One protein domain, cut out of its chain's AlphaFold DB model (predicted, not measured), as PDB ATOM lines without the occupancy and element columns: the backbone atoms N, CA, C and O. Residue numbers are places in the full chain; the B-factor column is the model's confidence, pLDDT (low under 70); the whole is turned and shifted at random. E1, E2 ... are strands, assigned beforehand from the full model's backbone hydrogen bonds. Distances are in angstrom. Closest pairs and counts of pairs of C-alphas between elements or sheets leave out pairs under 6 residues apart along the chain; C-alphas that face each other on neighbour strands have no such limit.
ATOM      1  N   THR A   2     104.685 101.957 169.365       49.72
ATOM      2  CA  THR A   2     105.659 100.965 168.896       49.72
ATOM      3  C   THR A   2     106.666 101.689 168.016       49.72
ATOM      4  O   THR A   2     106.255 102.487 167.185       49.72
ATOM      5  N   HIS A   3     107.958 101.463 168.258       56.03
ATOM      6  CA  HIS A   3     109.023 101.973 167.399       56.03
ATOM      7  C   HIS A   3     108.729 101.509 165.970       56.03
ATOM      8  O   HIS A   3     108.492 100.315 165.769       56.03
ATOM      9  N   ASP A   4     108.640 102.466 165.050       59.34
ATOM     10  CA  ASP A   4     108.270 102.270 163.655       59.34
ATOM     11  C   ASP A   4     109.022 101.074 163.064       59.34
ATOM     12  O   ASP A   4     110.247 100.986 163.145       59.34
ATOM     13  N   GLN A   5     108.276 100.110 162.527       69.00
ATOM     14  CA  GLN A   5     108.894  99.040 161.756       69.00
ATOM     15  C   GLN A   5     109.504  99.677 160.510       69.00
ATOM     16  O   GLN A   5     108.824 100.455 159.837       69.00
ATOM     17  N   GLU A   6     110.767  99.364 160.211       75.25
ATOM     18  CA  GLU A   6     111.357  99.792 158.945       75.25
ATOM     19  C   GLU A   6     110.471  99.295 157.793       75.25
ATOM     20  O   GLU A   6     110.018  98.144 157.825       75.25
ATOM     21  N   PRO A   7     110.163 100.161 156.813       85.94
ATOM     22  CA  PRO A   7     109.259  99.799 155.738       85.94
ATOM     23  C   PRO A   7     109.845  98.636 154.933       85.94
ATOM     24  O   PRO A   7     111.020  98.639 154.570       85.94
ATOM     25  N   GLU A   8     109.015  97.635 154.645       94.75
ATOM     26  CA  GLU A   8     109.431  96.469 153.868       94.75
ATOM     27  C   GLU A   8     109.776  96.882 152.430       94.75
ATOM     28  O   GLU A   8     108.939  97.429 151.707       94.75
ATOM     29  N   VAL A   9     111.014  96.608 152.015       96.44
ATOM     30  CA  VAL A   9     111.517  96.885 150.664       96.44
ATOM     31  C   VAL A   9     111.282  95.671 149.769       96.44
ATOM     32  O   VAL A   9     111.773  94.579 150.045       96.44
ATOM     33  N   VAL A  10     110.571  95.876 148.661       97.69
ATOM     34  CA  VAL A  10     110.229  94.832 147.682       97.69
ATOM     35  C   VAL A  10     111.288  94.714 146.590       97.69
ATOM     36  O   VAL A  10     111.619  93.611 146.157       97.69
ATOM     37  N   ALA A  11     111.822  95.841 146.119       98.00
ATOM     38  CA  ALA A  11     112.839  95.867 145.074       98.00
ATOM     39  C   ALA A  11     113.717  97.114 145.183       98.00
ATOM     40  O   ALA A  11     113.244  98.170 145.594       98.00
ATOM     41  N   VAL A  12     114.977  96.990 144.754       97.75
ATOM     42  CA  VAL A  12     115.926  98.104 144.638       97.75
ATOM     43  C   VAL A  12     116.577  98.064 143.261       97.75
ATOM     44  O   VAL A  12     117.048  97.009 142.829       97.75
ATOM     45  N   TRP A  13     116.637  99.204 142.582       98.31
ATOM     46  CA  TRP A  13     117.406  99.372 141.350       98.31
ATOM     47  C   TRP A  13     118.291 100.606 141.427       98.31
ATOM     48  O   TRP A  13     118.093 101.489 142.260       98.31
ATOM     49  N   HIS A  14     119.314 100.634 140.573       97.00
ATOM     50  CA  HIS A  14     120.221 101.765 140.497       97.00
ATOM     51  C   HIS A  14     120.707 102.028 139.076       97.00
ATOM     52  O   HIS A  14     120.819 101.115 138.257       97.00
ATOM     53  N   THR A  15     121.054 103.287 138.817       97.19
ATOM     54  CA  THR A  15     121.762 103.722 137.611       97.19
ATOM     55  C   THR A  15     123.082 104.357 138.021       97.19
ATOM     56  O   THR A  15     123.109 105.224 138.892       97.19
ATOM     57  N   ALA A  16     124.182 103.931 137.402       94.50
ATOM     58  CA  ALA A  16     125.516 104.464 137.667       94.50
ATOM     59  C   ALA A  16     125.997 105.365 136.522       94.50
ATOM     60  O   ALA A  16     125.736 105.100 135.348       94.50
ATOM     61  N   SER A  17     126.742 106.410 136.873       92.75
ATOM     62  CA  SER A  17     127.411 107.317 135.941       92.75
ATOM     63  C   SER A  17     128.807 107.679 136.456       92.75
ATOM     64  O   SER A  17     129.193 107.289 137.557       92.75
ATOM     65  N   ALA A  18     129.560 108.468 135.688       90.06
ATOM     66  CA  ALA A  18     130.851 108.997 136.137       90.06
ATOM     67  C   ALA A  18     130.743 109.978 137.324       90.06
ATOM     68  O   ALA A  18     131.761 110.301 137.926       90.06
ATOM     69  N   VAL A  19     129.538 110.463 137.649       87.50
ATOM     70  CA  VAL A  19     129.295 111.478 138.690       87.50
ATOM     71  C   VAL A  19     128.492 110.945 139.881       87.50
ATOM     72  O   VAL A  19     128.015 111.734 140.686       87.50
ATOM     73  N   GLY A  20     128.322 109.625 139.995       91.56
ATOM     74  CA  GLY A  20     127.622 108.998 141.119       91.56
ATOM     75  C   GLY A  20     126.583 107.965 140.695       91.56
ATOM     76  O   GLY A  20     126.487 107.589 139.517       91.56
ATOM     77  N   ARG A  21     125.808 107.496 141.675       93.88
ATOM     78  CA  ARG A  21     124.818 106.427 141.515       93.88
ATOM     79  C   ARG A  21     123.464 106.845 142.068       93.88
ATOM     80  O   ARG A  21     123.360 107.196 143.234       93.88
ATOM     81  N   HIS A  22     122.433 106.760 141.238       94.38
ATOM     82  CA  HIS A  22     121.048 106.967 141.648       94.38
ATOM     83  C   HIS A  22     120.415 105.636 142.040       94.38
ATOM     84  O   HIS A  22     120.609 104.658 141.320       94.38
ATOM     85  N   PHE A  23     119.659 105.611 143.131       96.38
ATOM     86  CA  PHE A  23     118.940 104.447 143.633       96.38
ATOM     87  C   PHE A  23     117.468 104.756 143.818       96.38
ATOM     88  O   PHE A  23     117.097 105.860 144.214       96.38
ATOM     89  N   GLU A  24     116.658 103.726 143.628       98.06
ATOM     90  CA  GLU A  24     115.229 103.742 143.889       98.06
ATOM     91  C   GLU A  24     114.852 102.423 144.581       98.06
ATOM     92  O   GLU A  24     115.237 101.339 144.131       98.06
ATOM     93  N   ALA A  25     114.126 102.517 145.695       98.19
ATOM     94  CA  ALA A  25     113.582 101.393 146.446       98.19
ATOM     95  C   ALA A  25     112.053 101.442 146.417       98.19
ATOM     96  O   ALA A  25     111.454 102.411 146.885       98.19
ATOM     97  N   LEU A  26     111.428 100.386 145.893       98.06
ATOM     98  CA  LEU A  26     109.984 100.178 145.966       98.06
ATOM     99  C   LEU A  26     109.634  99.516 147.298       98.06
ATOM    100  O   LEU A  26     110.115  98.420 147.593       98.06
ATOM    101  N   LEU A  27     108.774 100.167 148.070       97.31
ATOM    102  CA  LEU A  27     108.237  99.671 149.330       97.31
ATOM    103  C   LEU A  27     106.972  98.830 149.106       97.31
ATOM    104  O   LEU A  27     106.300  98.944 148.078       97.31
ATOM    105  N   ALA A  28     106.625  97.990 150.083       96.88
ATOM    106  CA  ALA A  28     105.453  97.111 150.022       96.88
ATOM    107  C   ALA A  28     104.110  97.863 149.938       96.88
ATOM    108  O   ALA A  28     103.129  97.321 149.431       96.88
ATOM    109  N   ASP A  29     104.063  99.116 150.395       95.81
ATOM    110  CA  ASP A  29     102.895  99.998 150.294       95.81
ATOM    111  C   ASP A  29     102.776 100.705 148.925       95.81
ATOM    112  O   ASP A  29     101.807 101.425 148.682       95.81
ATOM    113  N   GLY A  30     103.738 100.488 148.020       96.81
ATOM    114  CA  GLY A  30     103.811 101.125 146.705       96.81
ATOM    115  C   GLY A  30     104.566 102.457 146.681       96.81
ATOM    116  O   GLY A  30     104.717 103.042 145.607       96.81
ATOM    117  N   THR A  31     105.061 102.938 147.824       97.31
ATOM    118  CA  THR A  31     105.917 104.124 147.905       97.31
ATOM    119  C   THR A  31     107.279 103.837 147.274       97.31
ATOM    120  O   THR A  31     107.814 102.734 147.384       97.31
ATOM    121  N   VAL A  32     107.869 104.842 146.623       97.31
ATOM    122  CA  VAL A  32     109.246 104.774 146.116       97.31
ATOM    123  C   VAL A  32     110.118 105.750 146.897       97.31
ATOM    124  O   VAL A  32     109.843 106.948 146.922       97.31
ATOM    125  N   HIS A  33     111.178 105.241 147.520       96.62
ATOM    126  CA  HIS A  33     112.246 106.049 148.110       96.62
ATOM    127  C   HIS A  33     113.406 106.157 147.125       96.62
ATOM    128  O   HIS A  33     113.859 105.140 146.610       96.62
ATOM    129  N   ALA A  34     113.911 107.368 146.886       95.44
ATOM    130  CA  ALA A  34     115.016 107.602 145.961       95.44
ATOM    131  C   ALA A  34     116.152 108.392 146.626       95.44
ATOM    132  O   ALA A  34     115.896 109.343 147.365       95.44
ATOM    133  N   TRP A  35     117.402 108.011 146.354       92.56
ATOM    134  CA  TRP A  35     118.608 108.682 146.861       92.56
ATOM    135  C   TRP A  35     119.760 108.584 145.853       92.56
ATOM    136  O   TRP A  35     119.688 107.829 144.885       92.56
ATOM    137  N   THR A  36     120.812 109.391 146.028       90.69
ATOM    138  CA  THR A  36     121.935 109.443 145.073       90.69
ATOM    139  C   THR A  36     123.274 109.501 145.779       90.69
ATOM    140  O   THR A  36     123.570 110.513 146.391       90.69
ATOM    141  N   GLU A  37     124.099 108.469 145.650       90.69
ATOM    142  CA  GLU A  37     125.441 108.428 146.237       90.69
ATOM    143  C   GLU A  37     126.471 109.172 145.364       90.69
ATOM    144  O   GLU A  37     126.526 108.920 144.147       90.69
ATOM    145  N   PRO A  38     127.316 110.037 145.961       88.56
ATOM    146  CA  PRO A  38     128.462 110.643 145.289       88.56
ATOM    147  C   PRO A  38     129.490 109.604 144.799       88.56
ATOM    148  O   PRO A  38     129.551 108.483 145.314       88.56
ATOM    149  N   PRO A  39     130.305 109.938 143.783       86.00
ATOM    150  CA  PRO A  39     131.204 108.983 143.139       86.00
ATOM    151  C   PRO A  39     132.405 108.558 144.003       86.00
ATOM    152  O   PRO A  39     132.937 107.469 143.777       86.00
ATOM    153  N   PHE A  40     132.839 109.367 144.974       83.12
ATOM    154  CA  PHE A  40     134.055 109.146 145.765       83.12
ATOM    155  C   PHE A  40     133.850 109.324 147.275       83.12
ATOM    156  O   PHE A  40     134.725 109.848 147.963       83.12
ATOM    157  N   GLY A  41     132.730 108.836 147.811       80.00
ATOM    158  CA  GLY A  41     132.480 108.856 149.258       80.00
ATOM    159  C   GLY A  41     132.410 110.264 149.852       80.00
ATOM    160  O   GLY A  41     132.603 110.417 151.053       80.00
ATOM    161  N   GLU A  42     132.178 111.283 149.019       84.12
ATOM    162  CA  GLU A  42     131.903 112.637 149.479       84.12
ATOM    163  C   GLU A  42     130.559 112.701 150.217       84.12
ATOM    164  O   GLU A  42     129.711 111.813 150.091       84.12
ATOM    165  N   THR A  43     130.344 113.787 150.955       80.94
ATOM    166  CA  THR A  43     129.051 114.068 151.577       80.94
ATOM    167  C   THR A  43     127.980 114.364 150.525       80.94
ATOM    168  O   THR A  43     128.259 114.929 149.464       80.94
ATOM    169  N   TYR A  44     126.728 114.014 150.817       78.00
ATOM    170  CA  TYR A  44     125.580 114.314 149.958       78.00
ATOM    171  C   TYR A  44     125.298 115.814 149.908       78.00
ATOM    172  O   TYR A  44     124.877 116.344 148.876       78.00
ATOM    173  N   TYR A  45     125.513 116.503 151.029       76.69
ATOM    174  CA  TYR A  45     125.363 117.947 151.136       76.69
ATOM    175  C   TYR A  45     126.530 118.586 151.899       76.69
ATOM    176  O   TYR A  45     127.196 117.936 152.712       76.69
ATOM    177  N   PRO A  46     126.806 119.877 151.647       70.50
ATOM    178  CA  PRO A  46     127.779 120.621 152.430       70.50
ATOM    179  C   PRO A  46     127.423 120.600 153.922       70.50
ATOM    180  O   PRO A  46     126.272 120.848 154.283       70.50
ATOM    181  N   GLY A  47     128.409 120.315 154.772       74.25
ATOM    182  CA  GLY A  47     128.239 120.317 156.226       74.25
ATOM    183  C   GLY A  47     127.692 119.040 156.847       74.25
ATOM    184  O   GLY A  47     127.498 119.005 158.053       74.25
ATOM    185  N   GLU A  48     127.454 117.982 156.073       82.50
ATOM    186  CA  GLU A  48     126.979 116.703 156.623       82.50
ATOM    187  C   GLU A  48     127.909 116.131 157.708       82.50
ATOM    188  O   GLU A  48     127.443 115.543 158.679       82.50
ATOM    189  N   GLU A  49     129.217 116.361 157.572       82.06
ATOM    190  CA  GLU A  49     130.244 115.938 158.533       82.06
ATOM    191  C   GLU A  49     130.680 117.052 159.501       82.06
ATOM    192  O   GLU A  49     131.522 116.818 160.368       82.06
ATOM    193  N   ASP A  50     130.127 118.259 159.371       76.69
ATOM    194  CA  ASP A  50     130.481 119.414 160.195       76.69
ATOM    195  C   ASP A  50     129.230 119.939 160.923       76.69
ATOM    196  O   ASP A  50     128.429 120.670 160.333       76.69
ATOM    197  N   PRO A  51     129.042 119.594 162.212       69.88
ATOM    198  CA  PRO A  51     127.876 120.026 162.983       69.88
ATOM    199  C   PRO A  51     127.809 121.548 163.189       69.88
ATOM    200  O   PRO A  51     126.746 122.053 163.551       69.88
ATOM    201  N   ASP A  52     128.905 122.271 162.944       65.12
ATOM    202  CA  ASP A  52     128.985 123.729 163.019       65.12
ATOM    203  C   ASP A  52     128.867 124.397 161.631       65.12
ATOM    204  O   ASP A  52     128.953 125.627 161.517       65.12
ATOM    205  N   TYR A  53     128.627 123.621 160.563       68.50
ATOM    206  CA  TYR A  53     128.473 124.151 159.211       68.50
ATOM    207  C   TYR A  53     127.257 125.075 159.099       68.50
ATOM    208  O   TYR A  53     126.105 124.682 159.299       68.50
ATOM    209  N   ASN A  54     127.511 126.316 158.686       60.66
ATOM    210  CA  ASN A  54     126.477 127.288 158.364       60.66
ATOM    211  C   ASN A  54     126.758 127.901 156.978       60.66
ATOM    212  O   ASN A  54     127.648 128.750 156.864       60.66
ATOM    213  N   PRO A  55     125.978 127.551 155.935       58.03
ATOM    214  CA  PRO A  55     126.207 128.026 154.567       58.03
ATOM    215  C   PRO A  55     126.009 129.545 154.400       58.03
ATOM    216  O   PRO A  55     126.328 130.099 153.353       58.03
ATOM    217  N   ILE A  56     125.476 130.235 155.415       52.97
ATOM    218  CA  ILE A  56     125.266 131.691 155.425       52.97
ATOM    219  C   ILE A  56     126.540 132.443 155.876       52.97
ATOM    220  O   ILE A  56     126.691 133.636 155.605       52.97
ATOM    221  N   CYS A  57     127.490 131.769 156.537       50.25
ATOM    222  CA  CYS A  57     128.656 132.401 157.172       50.25
ATOM    223  C   CYS A  57     129.780 132.850 156.215       50.25
ATOM    224  O   CYS A  57     130.693 133.543 156.665       50.25
ATOM    225  N   ASP A  58     129.687 132.566 154.910       49.22
ATOM    226  CA  ASP A  58     130.599 133.085 153.868       49.22
ATOM    227  C   ASP A  58     130.326 134.557 153.479       49.22
ATOM    228  O   ASP A  58     130.848 135.081 152.492       49.22
ATOM    229  N   CYS A  59     129.524 135.277 154.269       46.75
ATOM    230  CA  CYS A  59     129.290 136.706 154.097       46.75
ATOM    231  C   CYS A  59     130.610 137.506 154.244       46.75
ATOM    232  O   CYS A  59     131.235 137.488 155.310       46.75
ATOM    233  N   PRO A  60     131.044 138.271 153.220       49.50
ATOM    234  CA  PRO A  60     132.298 139.027 153.261       49.50
ATOM    235  C   PRO A  60     132.247 140.279 154.162       49.50
ATOM    236  O   PRO A  60     133.261 140.961 154.314       49.50
ATOM    237  N   ALA A  61     131.094 140.608 154.759       43.91
ATOM    238  CA  ALA A  61     130.921 141.776 155.624       43.91
ATOM    239  C   ALA A  61     131.353 141.496 157.078       43.91
ATOM    240  O   ALA A  61     131.046 140.454 157.655       43.91
ATOM    241  N   VAL A  62     132.059 142.453 157.689       50.19
ATOM    242  CA  VAL A  62     132.547 142.394 159.080       50.19
ATOM    243  C   VAL A  62     131.628 143.233 159.987       50.19
ATOM    244  O   VAL A  62     131.339 144.375 159.621       50.19
ATOM    245  N   PRO A  63     131.201 142.739 161.170       49.38
ATOM    246  CA  PRO A  63     131.585 141.475 161.804       49.38
ATOM    247  C   PRO A  63     130.756 140.269 161.335       49.38
ATOM    248  O   PRO A  63     129.551 140.376 161.116       49.38
ATOM    249  N   ARG A  64     131.427 139.114 161.229       50.41
ATOM    250  CA  ARG A  64     130.867 137.814 160.828       50.41
ATOM    251  C   ARG A  64     130.009 137.226 161.944       50.41
ATOM    252  O   ARG A  64     130.440 136.313 162.640       50.41
ATOM    253  N   ARG A  65     128.829 137.809 162.141       44.66
ATOM    254  CA  ARG A  65     127.888 137.386 163.166       44.66
ATOM    255  C   ARG A  65     126.491 137.142 162.666       44.66
ATOM    256  O   ARG A  65     125.977 137.871 161.821       44.66
ATOM    257  N   PHE A  66     125.879 136.145 163.282       42.47
ATOM    258  CA  PHE A  66     124.484 135.805 163.114       42.47
ATOM    259  C   PHE A  66     123.540 137.019 163.356       42.47
ATOM    260  O   PHE A  66     123.878 137.995 164.027       42.47
ATOM    261  N   CYS A  67     122.360 137.031 162.736       45.62
ATOM    262  CA  CYS A  67     121.401 138.138 162.809       45.62
ATOM    263  C   CYS A  67     119.985 137.567 162.871       45.62
ATOM    264  O   CYS A  67     119.697 136.572 162.216       45.62
ATOM    265  N   MET A  68     119.074 138.211 163.605       46.62
ATOM    266  CA  MET A  68     117.668 137.795 163.759       46.62
ATOM    267  C   MET A  68     116.850 137.740 162.447       46.62
ATOM    268  O   MET A  68     115.710 137.290 162.477       46.62
ATOM    269  N   SER A  69     117.411 138.117 161.291       50.66
ATOM    270  CA  SER A  69     116.857 137.779 159.966       50.66
ATOM    271  C   SER A  69     117.194 136.355 159.480       50.66
ATOM    272  O   SER A  69     116.595 135.901 158.512       50.66
ATOM    273  N   CYS A  70     118.137 135.652 160.120       47.38
ATOM    274  CA  CYS A  70     118.753 134.399 159.652       47.38
ATOM    275  C   CYS A  70     118.564 133.181 160.594       47.38
ATOM    276  O   CYS A  70     119.232 132.178 160.383       47.38
ATOM    277  N   ALA A  71     117.701 133.251 161.625       48.19
ATOM    278  CA  ALA A  71     117.315 132.153 162.555       48.19
ATOM    279  C   ALA A  71     118.372 131.587 163.564       48.19
ATOM    280  O   ALA A  71     119.111 130.658 163.285       48.19
ATOM    281  N   ALA A  72     118.385 132.146 164.782       50.78
ATOM    282  CA  ALA A  72     119.225 131.889 165.975       50.78
ATOM    283  C   ALA A  72     120.568 131.087 165.886       50.78
ATOM    284  O   ALA A  72     120.655 130.007 166.461       50.78
ATOM    285  N   CYS A  73     121.664 131.621 165.327       46.16
ATOM    286  CA  CYS A  73     123.024 131.041 165.453       46.16
ATOM    287  C   CYS A  73     123.853 131.726 166.567       46.16
ATOM    288  O   CYS A  73     123.808 132.938 166.762       46.16
ATOM    289  N   ALA A  74     124.600 130.926 167.332       42.62
ATOM    290  CA  ALA A  74     125.279 131.336 168.566       42.62
ATOM    291  C   ALA A  74     126.603 132.103 168.358       42.62
ATOM    292  O   ALA A  74     127.163 132.622 169.322       42.62
ATOM    293  N   ALA A  75     127.101 132.196 167.123       41.91
ATOM    294  CA  ALA A  75     128.352 132.876 166.786       41.91
ATOM    295  C   ALA A  75     128.112 134.335 166.361       41.91
ATOM    296  O   ALA A  75     128.492 134.744 165.261       41.91
ATOM    297  N   CYS A  76     127.447 135.112 167.227       45.28
ATOM    298  CA  CYS A  76     127.362 136.565 167.081       45.28
ATOM    299  C   CYS A  76     128.405 137.355 167.862       45.28
ATOM    300  O   CYS A  76     128.483 137.132 169.083       45.28
TER     301      CYS A  76
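Overview. This is residues 2 to 76 of the 76 residues of an uncharacterized protein of Streptomyces leeuwenhoekii (UniProt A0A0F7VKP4). What is seen? Little regular structure: a small sheet trails a long tail, residues 38 to 76. How is it built? Under half of the 75 printed residues are in named elements: no named helix, and strands E1 E2 E3 in an all-strand meander of successive antiparallel neighbours. It is extended, radius of gyration of the C-alphas 19.2 A, spans 53 by 41 by 18 A.

Along the chain. Where first? E1, residues 9 to 17, begins at C-alpha (111.517, 96.885, 150.664) and spans 24.0 A between end C-alphas. What follows? E2, residues 20 to 27, spans 23.0 A; E3, residues 32 to 37, spans 16.6 A and ends at C-alpha (125.441, 108.428, 146.237).

Arrangement. Which strands pair? E1 and E2, at 164 degrees, and E2 and E3, at 161 degrees, are antiparallel hairpins. By which atoms? N 13 and O 24, 3.0 A, and N 23 and O 35, 2.8 A, are within hydrogen-bond range.

Size, cuts and confidence. Any cut? The printed part has none. Low confidence? pLDDT is under 70 at residues 2 to 5 and 51 to 76.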